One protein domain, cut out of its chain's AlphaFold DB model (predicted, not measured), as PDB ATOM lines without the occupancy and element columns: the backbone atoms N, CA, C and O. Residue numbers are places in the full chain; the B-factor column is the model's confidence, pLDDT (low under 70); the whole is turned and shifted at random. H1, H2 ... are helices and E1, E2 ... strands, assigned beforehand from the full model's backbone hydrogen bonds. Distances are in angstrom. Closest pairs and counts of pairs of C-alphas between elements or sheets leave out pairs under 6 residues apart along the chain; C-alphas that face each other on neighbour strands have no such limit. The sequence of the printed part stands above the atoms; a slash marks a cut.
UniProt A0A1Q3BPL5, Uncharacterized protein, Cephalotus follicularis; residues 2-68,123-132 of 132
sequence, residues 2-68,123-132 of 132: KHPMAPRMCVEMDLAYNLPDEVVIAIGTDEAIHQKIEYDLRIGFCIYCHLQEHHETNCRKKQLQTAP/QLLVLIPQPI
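AT A GLANCE: This is residues 2 to 68 and 123 to 132 of the 132 residues of an uncharacterized protein of Cephalotus follicularis (UniProt A0A1Q3BPL5). This is an extended model with little regular structure: a two-strand pair, E1 with E4, and a separate hairpin, E2 with E3, from which a long unnamed stretch, residues 37 to 59, leads out to the short helix H1 at the far end. The 77 printed residues run E1, E2, E3, H1, E4, class mixed, both sheets antiparallel; the radius of gyration of the C-alphas is 19.0 A and the flat outline spans 65 by 38 by 15 A.

HOW THE PARTS SIT: E1, residues 9 to 12, is antiparallel to E4, residues 123 to 126, at 139 degrees, with N 11 and O 124 within hydrogen-bond range at 3.4 A. E2, residues 22 to 26, and E3, residues 32 to 36, form a hairpin at 162 degrees, with N 23 and O 35 at 2.8 A. E1 and E2 are apart. In H1, residues 60 to 66, every O i to N i+4 pair is within hydrogen-bond range.

IN THESE COORDINATES: E1 begins at C-alpha 9 (2.357, -34.201, 1.685) and measures 10.1 A, E2 and E3 13.1 A each, H1 9.9 A, and E4 9.4 A, ending at C-alpha 126 (-0.010, -35.603, -3.981).

THE WHOLE: Residues 69 to 122 are cut out, a gap of 36.4 A between C-alphas 68 and 123. The link E3 to H1 is long. Confidence is under 70 at residues 2 to 7, 41 to 44, 66 to 68 and 123 to 132.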
ATOM      1  N   LYS A   2      12.145 -53.446   5.269       58.00
ATOM      2  CA  LYS A   2      10.805 -53.173   4.714       58.00
ATOM      3  C   LYS A   2      10.798 -51.735   4.189       58.00
ATOM      4  O   LYS A   2      11.341 -50.871   4.865       58.00
ATOM      5  N   HIS A   3      10.255 -51.542   2.991       57.97
ATOM      6  CA  HIS A   3      10.266 -50.318   2.180       57.97
ATOM      7  C   HIS A   3      10.427 -49.004   2.971       57.97
ATOM      8  O   HIS A   3       9.626 -48.759   3.878       57.97
ATOM      9  N   PRO A   4      11.413 -48.148   2.633       58.94
ATOM     10  CA  PRO A   4      11.517 -46.832   3.249       58.94
ATOM     11  C   PRO A   4      10.223 -46.050   2.989       58.94
ATOM     12  O   PRO A   4       9.762 -45.955   1.850       58.94
ATOM     13  N   MET A   5       9.608 -45.527   4.052       67.69
ATOM     14  CA  MET A   5       8.473 -44.619   3.919       67.69
ATOM     15  C   MET A   5       8.972 -43.333   3.268       67.69
ATOM     16  O   MET A   5       9.681 -42.551   3.896       67.69
ATOM     17  N   ALA A   6       8.605 -43.124   2.006       67.44
ATOM     18  CA  ALA A   6       8.794 -41.831   1.371       67.44
ATOM     19  C   ALA A   6       7.946 -40.779   2.115       67.44
ATOM     20  O   ALA A   6       6.795 -41.076   2.467       67.44
ATOM     21  N   PRO A   7       8.477 -39.570   2.361       66.94
ATOM     22  CA  PRO A   7       7.683 -38.470   2.887       66.94
ATOM     23  C   PRO A   7       6.526 -38.164   1.930       66.94
ATOM     24  O   PRO A   7       6.681 -38.196   0.709       66.94
ATOM     25  N   ARG A   8       5.348 -37.901   2.495       71.31
ATOM     26  CA  ARG A   8       4.120 -37.587   1.757       71.31
ATOM     27  C   ARG A   8       3.547 -36.278   2.279       71.31
ATOM     28  O   ARG A   8       3.507 -36.078   3.490       71.31
ATOM     29  N   MET A   9       3.082 -35.429   1.370       72.50
ATOM     30  CA  MET A   9       2.357 -34.201   1.685       72.50
ATOM     31  C   MET A   9       0.928 -34.339   1.154       72.50
ATOM     32  O   MET A   9       0.725 -34.688  -0.006       72.50
ATOM     33  N   CYS A  10      -0.065 -34.094   2.004       76.25
ATOM     34  CA  CYS A  10      -1.464 -34.029   1.584       76.25
ATOM     35  C   CYS A  10      -1.847 -32.563   1.389       76.25
ATOM     36  O   CYS A  10      -1.565 -31.746   2.265       76.25
ATOM     37  N   VAL A  11      -2.506 -32.249   0.274       75.88
ATOM     38  CA  VAL A  11      -3.004 -30.900  -0.016       75.88
ATOM     39  C   VAL A  11      -4.500 -30.998  -0.284       75.88
ATOM     40  O   VAL A  11      -4.967 -31.854  -1.032       75.88
ATOM     41  N   GLU A  12      -5.265 -30.137   0.368       78.94
ATOM     42  CA  GLU A  12      -6.693 -29.993   0.120       78.94
ATOM     43  C   GLU A  12      -6.901 -28.895  -0.925       78.94
ATOM     44  O   GLU A  12      -6.323 -27.813  -0.815       78.94
ATOM     45  N   MET A  13      -7.692 -29.188  -1.956       78.31
ATOM     46  CA  MET A  13      -7.962 -28.259  -3.053       78.31
ATOM     47  C   MET A  13      -9.456 -28.196  -3.339       78.31
ATOM     48  O   MET A  13     -10.139 -29.220  -3.394       78.31
ATOM     49  N   ASP A  14      -9.952 -26.982  -3.558       80.12
ATOM     50  CA  ASP A  14     -11.322 -26.765  -3.992       80.12
ATOM     51  C   ASP A  14     -11.420 -26.893  -5.518       80.12
ATOM     52  O   ASP A  14     -10.917 -26.057  -6.270       80.12
ATOM     53  N   LEU A  15     -12.102 -27.951  -5.965       78.19
ATOM     54  CA  LEU A  15     -12.329 -28.251  -7.379       78.19
ATOM     55  C   LEU A  15     -13.266 -27.246  -8.075       78.19
ATOM     56  O   LEU A  15     -13.440 -27.330  -9.288       78.19
ATOM     57  N   ALA A  16     -13.898 -26.327  -7.335       78.56
ATOM     58  CA  ALA A  16     -14.671 -25.232  -7.920       78.56
ATOM     59  C   ALA A  16     -13.785 -24.171  -8.601       78.56
ATOM     60  O   ALA A  16     -14.293 -23.354  -9.370       78.56
ATOM     61  N   TYR A  17     -12.475 -24.186  -8.337       81.81
ATOM     62  CA  TYR A  17     -11.497 -23.279  -8.929       81.81
ATOM     63  C   TYR A  17     -10.550 -24.016  -9.877       81.81
ATOM     64  O   TYR A  17     -10.479 -25.245  -9.903       81.81
ATOM     65  N   ASN A  18      -9.795 -23.244 -10.660       81.50
ATOM     66  CA  ASN A  18      -8.726 -23.802 -11.479       81.50
ATOM     67  C   ASN A  18      -7.662 -24.431 -10.576       81.50
ATOM     68  O   ASN A  18      -7.153 -23.782  -9.661       81.50
ATOM     69  N   LEU A  19      -7.335 -25.691 -10.852       83.62
ATOM     70  CA  LEU A  19      -6.299 -26.411 -10.128       83.62
ATOM     71  C   LEU A  19      -4.910 -25.900 -10.541       83.62
ATOM     72  O   LEU A  19      -4.723 -25.570 -11.715       83.62
ATOM     73  N   PRO A  20      -3.941 -25.839  -9.611       86.75
ATOM     74  CA  PRO A  20      -2.582 -25.418  -9.930       86.75
ATOM     75  C   PRO A  20      -1.935 -26.398 -10.913       86.75
ATOM     76  O   PRO A  20      -2.103 -27.607 -10.793       86.75
ATOM     77  N   ASP A  21      -1.185 -25.895 -11.880       88.12
ATOM     78  CA  ASP A  21      -0.450 -26.682 -12.874       88.12
ATOM     79  C   ASP A  21       0.946 -27.110 -12.392       88.12
ATOM     80  O   ASP A  21       1.544 -28.030 -12.953       88.12
ATOM     81  N   GLU A  22       1.442 -26.486 -11.325       87.38
ATOM     82  CA  GLU A  22       2.764 -26.715 -10.754       87.38
ATOM     83  C   GLU A  22       2.749 -26.641  -9.217       87.38
ATOM     84  O   GLU A  22       2.008 -25.863  -8.613       87.38
ATOM     85  N   VAL A  23       3.604 -27.445  -8.578       84.44
ATOM     86  CA  VAL A  23       4.011 -27.281  -7.179       84.44
ATOM     87  C   VAL A  23       5.460 -26.803  -7.123       84.44
ATOM     88  O   VAL A  23       6.335 -27.340  -7.804       84.44
ATOM     89  N   VAL A  24       5.707 -25.797  -6.284       85.50
ATOM     90  CA  VAL A  24       7.038 -25.235  -6.044       85.50
ATOM     91  C   VAL A  24       7.455 -25.540  -4.612       85.50
ATOM     92  O   VAL A  24       6.749 -25.194  -3.663       85.50
ATOM     93  N   ILE A  25       8.603 -26.193  -4.447       84.00
ATOM     94  CA  ILE A  25       9.140 -26.609  -3.151       84.00
ATOM     95  C   ILE A  25      10.467 -25.886  -2.921       84.00
ATOM     96  O   ILE A  25      11.473 -26.203  -3.552       84.00
ATOM     97  N   ALA A  26      10.482 -24.930  -1.996       85.12
ATOM     98  CA  ALA A  26      11.708 -24.271  -1.552       85.12
ATOM     99  C   ALA A  26      12.276 -25.000  -0.323       85.12
ATOM    100  O   ALA A  26      11.585 -25.133   0.689       85.12
ATOM    101  N   ILE A  27      13.527 -25.471  -0.389       81.44
ATOM    102  CA  ILE A  27      14.172 -26.236   0.695       81.44
ATOM    103  C   ILE A  27      15.424 -25.510   1.184       81.44
ATOM    104  O   ILE A  27      16.528 -25.964   0.930       81.44
ATOM    105  N   GLY A  28      15.282 -24.382   1.886       71.88
ATOM    106  CA  GLY A  28      16.400 -23.699   2.574       71.88
ATOM    107  C   GLY A  28      17.612 -23.298   1.708       71.88
ATOM    108  O   GLY A  28      18.588 -22.778   2.240       71.88
ATOM    109  N   THR A  29      17.545 -23.546   0.404       72.06
ATOM    110  CA  THR A  29      18.497 -23.236  -0.654       72.06
ATOM    111  C   THR A  29      17.907 -22.146  -1.534       72.06
ATOM    112  O   THR A  29      16.686 -21.991  -1.598       72.06
ATOM    113  N   ASP A  30      18.765 -21.425  -2.252       76.31
ATOM    114  CA  ASP A  30      18.327 -20.380  -3.186       76.31
ATOM    115  C   ASP A  30      17.551 -20.948  -4.392       76.31
ATOM    116  O   ASP A  30      16.817 -20.224  -5.062       76.31
ATOM    117  N   GLU A  31      17.671 -22.253  -4.647       78.81
ATOM    118  CA  GLU A  31      16.976 -22.949  -5.727       78.81
ATOM    119  C   GLU A  31      15.725 -23.670  -5.213       78.81
ATOM    120  O   GLU A  31      15.779 -24.454  -4.259       78.81
ATOM    121  N   ALA A  32      14.592 -23.400  -5.867       83.62
ATOM    122  CA  ALA A  32      13.326 -24.082  -5.636       83.62
ATOM    123  C   ALA A  32      13.125 -25.215  -6.649       83.62
ATOM    124  O   ALA A  32      13.532 -25.125  -7.807       83.62
ATOM    125  N   ILE A  33      12.458 -26.281  -6.214       81.69
ATOM    126  CA  ILE A  33      12.093 -27.408  -7.068       81.69
ATOM    127  C   ILE A  33      10.715 -27.138  -7.657       81.69
ATOM    128  O   ILE A  33       9.741 -26.970  -6.928       81.69
ATOM    129  N   HIS A  34      10.657 -27.149  -8.978       84.56
ATOM    130  CA  HIS A  34       9.464 -26.943  -9.783       84.56
ATOM    131  C   HIS A  34       8.971 -28.296 -10.305       84.56
ATOM    132  O   HIS A  34       9.718 -29.018 -10.972       84.56
ATOM    133  N   GLN A  35       7.744 -28.687  -9.958       82.31
ATOM    134  CA  GLN A  35       7.150 -29.947 -10.405       82.31
ATOM    135  C   GLN A  35       5.767 -29.717 -11.003       82.31
ATOM    136  O   GLN A  35       4.841 -29.284 -10.321       82.31
ATOM    137  N   LYS A  36       5.606 -30.095 -12.271       86.38
ATOM    138  CA  LYS A  36       4.309 -30.111 -12.946       86.38
ATOM    139  C   LYS A  36       3.351 -31.089 -12.259       86.38
ATOM    140  O   LYS A  36       3.730 -32.218 -11.945       86.38
ATOM    141  N   ILE A  37       2.100 -30.674 -12.092       84.88
ATOM    142  CA  ILE A  37       1.023 -31.510 -11.565       84.88
ATOM    143  C   ILE A  37       0.209 -32.067 -12.734       84.88
ATOM    144  O   ILE A  37      -0.272 -31.329 -13.594       84.88
ATOM    145  N   GLU A  38       0.038 -33.387 -12.764       83.38
ATOM    146  CA  GLU A  38      -0.859 -34.052 -13.708       83.38
ATOM    147  C   GLU A  38      -2.070 -34.602 -12.964       83.38
ATOM    148  O   GLU A  38      -1.946 -35.403 -12.035       83.38
ATOM    149  N   TYR A  39      -3.253 -34.152 -13.374       81.19
ATOM    150  CA  TYR A  39      -4.505 -34.565 -12.764       81.19
ATOM    151  C   TYR A  39      -5.169 -35.664 -13.573       81.19
ATOM    152  O   TYR A  39      -5.486 -35.492 -14.750       81.19
ATOM    153  N   ASP A  40      -5.494 -36.758 -12.900       74.75
ATOM    154  CA  ASP A  40      -6.469 -37.714 -13.399       74.75
ATOM    155  C   ASP A  40      -7.872 -37.287 -12.941       74.75
ATOM    156  O   ASP A  40      -8.393 -37.744 -11.924       74.75
ATOM    157  N   LEU A  41      -8.486 -36.358 -13.682       67.81
ATOM    158  CA  LEU A  41      -9.819 -35.817 -13.375       67.81
ATOM    159  C   LEU A  41     -10.968 -36.747 -13.795       67.81
ATOM    160  O   LEU A  41     -12.084 -36.283 -14.031       67.81
ATOM    161  N   ARG A  42     -10.752 -38.067 -13.849       65.38
ATOM    162  CA  ARG A  42     -11.822 -39.062 -14.038       65.38
ATOM    163  C   ARG A  42     -12.678 -39.207 -12.776       65.38
ATOM    164  O   ARG A  42     -12.897 -40.307 -12.270       65.38
ATOM    165  N   ILE A  43     -13.184 -38.092 -12.255       66.44
ATOM    166  CA  ILE A  43     -14.134 -38.073 -11.150       66.44
ATOM    167  C   ILE A  43     -15.474 -38.540 -11.721       66.44
ATOM    168  O   ILE A  43     -16.280 -37.756 -12.219       66.44
ATOM    169  N   GLY A  44     -15.685 -39.855 -11.694       68.69
ATOM    170  CA  GLY A  44     -16.960 -40.457 -12.049       68.69
ATOM    171  C   GLY A  44     -18.035 -39.977 -11.080       68.69
ATOM    172  O   GLY A  44     -17.947 -40.206  -9.873       68.69
ATOM    173  N   PHE A  45     -19.051 -39.297 -11.602       81.38
ATOM    174  CA  PHE A  45     -20.269 -39.014 -10.857       81.38
ATOM    175  C   PHE A  45     -21.252 -40.166 -11.029       81.38
ATOM    176  O   PHE A  45     -21.383 -40.763 -12.101       81.38
ATOM    177  N   CYS A  46     -21.990 -40.464  -9.967       85.31
ATOM    178  CA  CYS A  46     -23.110 -41.375 -10.060       85.31
ATOM    179  C   CYS A  46     -24.212 -40.727 -10.906       85.31
ATOM    180  O   CYS A  46     -24.797 -39.729 -10.485       85.31
ATOM    181  N   ILE A  47     -24.559 -41.312 -12.054       86.56
ATOM    182  CA  ILE A  47     -25.633 -40.776 -12.910       86.56
ATOM    183  C   ILE A  47     -27.015 -40.795 -12.243       86.56
ATOM    184  O   ILE A  47     -27.892 -40.041 -12.641       86.56
ATOM    185  N   TYR A  48     -27.198 -41.618 -11.207       90.88
ATOM    186  CA  TYR A  48     -28.466 -41.740 -10.493       90.88
ATOM    187  C   TYR A  48     -28.640 -40.691  -9.386       90.88
ATOM    188  O   TYR A  48     -29.719 -40.128  -9.234       90.88
ATOM    189  N   CYS A  49     -27.610 -40.436  -8.569       90.38
ATOM    190  CA  CYS A  49     -27.728 -39.509  -7.433       90.38
ATOM    191  C   CYS A  49     -26.908 -38.225  -7.557       90.38
ATOM    192  O   CYS A  49     -26.968 -37.398  -6.649       90.38
ATOM    193  N   HIS A  50     -26.144 -38.080  -8.641       83.38
ATOM    194  CA  HIS A  50     -25.278 -36.937  -8.947       83.38
ATOM    195  C   HIS A  50     -24.215 -36.625  -7.881       83.38
ATOM    196  O   HIS A  50     -23.630 -35.545  -7.885       83.38
ATOM    197  N   LEU A  51     -23.937 -37.571  -6.977       84.44
ATOM    198  CA  LEU A  51     -22.834 -37.483  -6.022       84.44
ATOM    199  C   LEU A  51     -21.576 -38.139  -6.601       84.44
ATOM    200  O   LEU A  51     -21.655 -39.053  -7.426       84.44
ATOM    201  N   GLN A  52     -20.420 -37.659  -6.149       82.69
ATOM    202  CA  GLN A  52     -19.107 -38.186  -6.514       82.69
ATOM    203  C   GLN A  52     -18.830 -39.537  -5.821       82.69
ATOM    204  O   GLN A  52     -19.652 -40.049  -5.054       82.69
ATOM    205  N   GLU A  53     -17.658 -40.107  -6.111       77.94
ATOM    206  CA  GLU A  53     -17.047 -41.246  -5.399       77.94
ATOM    207  C   GLU A  53     -17.645 -42.635  -5.686       77.94
ATOM    208  O   GLU A  53     -17.085 -43.638  -5.246       77.94
ATOM    209  N   HIS A  54     -18.737 -42.746  -6.450       85.44
ATOM    210  CA  HIS A  54     -19.308 -44.050  -6.799       85.44
ATOM    211  C   HIS A  54     -19.996 -44.092  -8.167       85.44
ATOM    212  O   HIS A  54     -20.555 -43.112  -8.651       85.44
ATOM    213  N   HIS A  55     -20.003 -45.283  -8.770       84.88
ATOM    214  CA  HIS A  55     -20.747 -45.579  -9.994       84.88
ATOM    215  C   HIS A  55     -22.227 -45.879  -9.692       84.88
ATOM    216  O   HIS A  55     -22.571 -46.266  -8.574       84.88
ATOM    217  N   GLU A  56     -23.115 -45.759 -10.686       86.75
ATOM    218  CA  GLU A  56     -24.550 -46.056 -10.542       86.75
ATOM    219  C   GLU A  56     -24.820 -47.442  -9.934       86.75
ATOM    220  O   GLU A  56     -25.673 -47.585  -9.057       86.75
ATOM    221  N   THR A  57     -24.055 -48.451 -10.350       85.44
ATOM    222  CA  THR A  57     -24.145 -49.834  -9.845       85.44
ATOM    223  C   THR A  57     -23.928 -49.930  -8.332       85.44
ATOM    224  O   THR A  57     -24.523 -50.778  -7.671       85.44
ATOM    225  N   ASN A  58     -23.134 -49.019  -7.769       87.44
ATOM    226  CA  ASN A  58     -22.790 -48.970  -6.350       87.44
ATOM    227  C   ASN A  58     -23.607 -47.912  -5.588       87.44
ATOM    228  O   ASN A  58     -23.318 -47.618  -4.430       87.44
ATOM    229  N   CYS A  59     -24.621 -47.308  -6.216       91.06
ATOM    230  CA  CYS A  59     -25.399 -46.255  -5.583       91.06
ATOM    231  C   CYS A  59     -26.303 -46.808  -4.484       91.06
ATOM    232  O   CYS A  59     -27.292 -47.490  -4.756       91.06
ATOM    233  N   ARG A  60     -26.023 -46.426  -3.233       89.94
ATOM    234  CA  ARG A  60     -26.839 -46.807  -2.070       89.94
ATOM    235  C   ARG A  60     -28.310 -46.420  -2.241       89.94
ATOM    236  O   ARG A  60     -29.186 -47.208  -1.899       89.94
ATOM    237  N   LYS A  61     -28.591 -45.232  -2.796       89.19
ATOM    238  CA  LYS A  61     -29.969 -44.770  -3.042       89.19
ATOM    239  C   LYS A  61     -30.694 -45.664  -4.061       89.19
ATOM    240  O   LYS A  61     -31.847 -46.011  -3.834       89.19
ATOM    241  N   LYS A  62     -30.001 -46.101  -5.120       90.25
ATOM    242  CA  LYS A  62     -30.539 -47.032  -6.127       90.25
ATOM    243  C   LYS A  62     -30.760 -48.436  -5.556       90.25
ATOM    244  O   LYS A  62     -31.786 -49.055  -5.823       90.25
ATOM    245  N   GLN A  63     -29.833 -48.927  -4.733       89.62
ATOM    246  CA  GLN A  63     -29.951 -50.241  -4.090       89.62
ATOM    247  C   GLN A  63     -31.137 -50.308  -3.120       89.62
ATOM    248  O   GLN A  63     -31.860 -51.295  -3.125       89.62
ATOM    249  N   LEU A  64     -31.394 -49.245  -2.352       86.31
ATOM    250  CA  LEU A  64     -32.540 -49.172  -1.436       86.31
ATOM    251  C   LEU A  64     -33.900 -49.207  -2.153       86.31
ATOM    252  O   LEU A  64     -34.856 -49.717  -1.586       86.31
ATOM    253  N   GLN A  65     -33.993 -48.695  -3.384       80.88
ATOM    254  CA  GLN A  65     -35.218 -48.778  -4.195       80.88
ATOM    255  C   GLN A  65     -35.383 -50.121  -4.907       80.88
ATOM    256  O   GLN A  65     -36.496 -50.508  -5.244       80.88
ATOM    257  N   THR A  66     -34.270 -50.808  -5.169       67.00
ATOM    258  CA  THR A  66     -34.266 -52.110  -5.853       67.00
ATOM    259  C   THR A  66     -34.358 -53.267  -4.858       67.00
ATOM    260  O   THR A  66     -34.657 -54.390  -5.256       67.00
ATOM    261  N   ALA A  67     -34.110 -53.013  -3.568       62.88
ATOM    262  CA  ALA A  67     -34.409 -53.954  -2.504       62.88
ATOM    263  C   ALA A  67     -35.904 -54.294  -2.596       62.88
ATOM    264  O   ALA A  67     -36.733 -53.392  -2.438       62.88
ATOM    265  N   PRO A  68     -36.272 -55.552  -2.890       54.84
ATOM    266  CA  PRO A  68     -37.668 -55.928  -2.932       54.84
ATOM    267  C   PRO A  68     -38.242 -55.649  -1.551       54.84
ATOM    268  O   PRO A  68     -37.714 -56.140  -0.547       54.84
ATOM    269  N   GLN A 123      -9.645 -34.564   0.687       38.53
ATOM    270  CA  GLN A 123      -8.213 -34.875   0.550       38.53
ATOM    271  C   GLN A 123      -7.860 -35.340  -0.869       38.53
ATOM    272  O   GLN A 123      -8.333 -36.389  -1.303       38.53
ATOM    273  N   LEU A 124      -6.964 -34.613  -1.551       43.28
ATOM    274  CA  LEU A 124      -6.190 -35.136  -2.679       43.28
ATOM    275  C   LEU A 124      -4.758 -35.426  -2.199       43.28
ATOM    276  O   LEU A 124      -4.065 -34.560  -1.664       43.28
ATOM    277  N   LEU A 125      -4.309 -36.672  -2.350       40.38
ATOM    278  CA  LEU A 125      -2.953 -37.077  -1.983       40.38
ATOM    279  C   LEU A 125      -2.004 -36.799  -3.156       40.38
ATOM    280  O   LEU A 125      -2.100 -37.465  -4.184       40.38
ATOM    281  N   VAL A 126      -1.070 -35.861  -2.993       46.91
ATOM    282  CA  VAL A 126      -0.010 -35.603  -3.981       46.91
ATOM    283  C   VAL A 126       1.222 -36.432  -3.604       46.91
ATOM    284  O   VAL A 126       1.763 -36.311  -2.504       46.91
ATOM    285  N   LEU A 127       1.657 -37.326  -4.496       40.09
ATOM    286  CA  LEU A 127       2.877 -38.119  -4.315       40.09
ATOM    287  C   LEU A 127       4.054 -37.382  -4.958       40.09
ATOM    288  O   LEU A 127       4.110 -37.270  -6.177       40.09
ATOM    289  N   ILE A 128       4.999 -36.916  -4.143       40.91
ATOM    290  CA  ILE A 128       6.243 -36.308  -4.626       40.91
ATOM    291  C   ILE A 128       7.290 -37.426  -4.778       40.91
ATOM    292  O   ILE A 128       7.654 -38.046  -3.771       40.91
ATOM    293  N   PRO A 129       7.772 -37.733  -5.996       35.78
ATOM    294  CA  PRO A 129       8.891 -38.650  -6.171       35.78
ATOM    295  C   PRO A 129      10.182 -38.019  -5.627       35.78
ATOM    296  O   PRO A 129      10.456 -36.841  -5.853       35.78
ATOM    297  N   GLN A 130      10.971 -38.811  -4.897       37.41
ATOM    298  CA  GLN A 130      12.312 -38.420  -4.453       37.41
ATOM    299  C   GLN A 130      13.255 -38.368  -5.669       37.41
ATOM    300  O   GLN A 130      13.244 -39.324  -6.454       37.41
ATOM    301  N   PRO A 131      14.075 -37.317  -5.837       37.50
ATOM    302  CA  PRO A 131      15.206 -37.376  -6.756       37.50
ATOM    303  C   PRO A 131      16.260 -38.362  -6.216       37.50
ATOM    304  O   PRO A 131      16.503 -38.402  -5.009       37.50
ATOM    305  N   ILE A 132      16.815 -39.193  -7.109       37.06
ATOM    306  CA  ILE A 132      17.883 -40.178  -6.833       37.06
ATOM    307  C   ILE A 132      19.229 -39.467  -6.714       37.06
ATOM    308  O   ILE A 132      19.482 -38.589  -7.568       37.06
TER     309      ILE A 132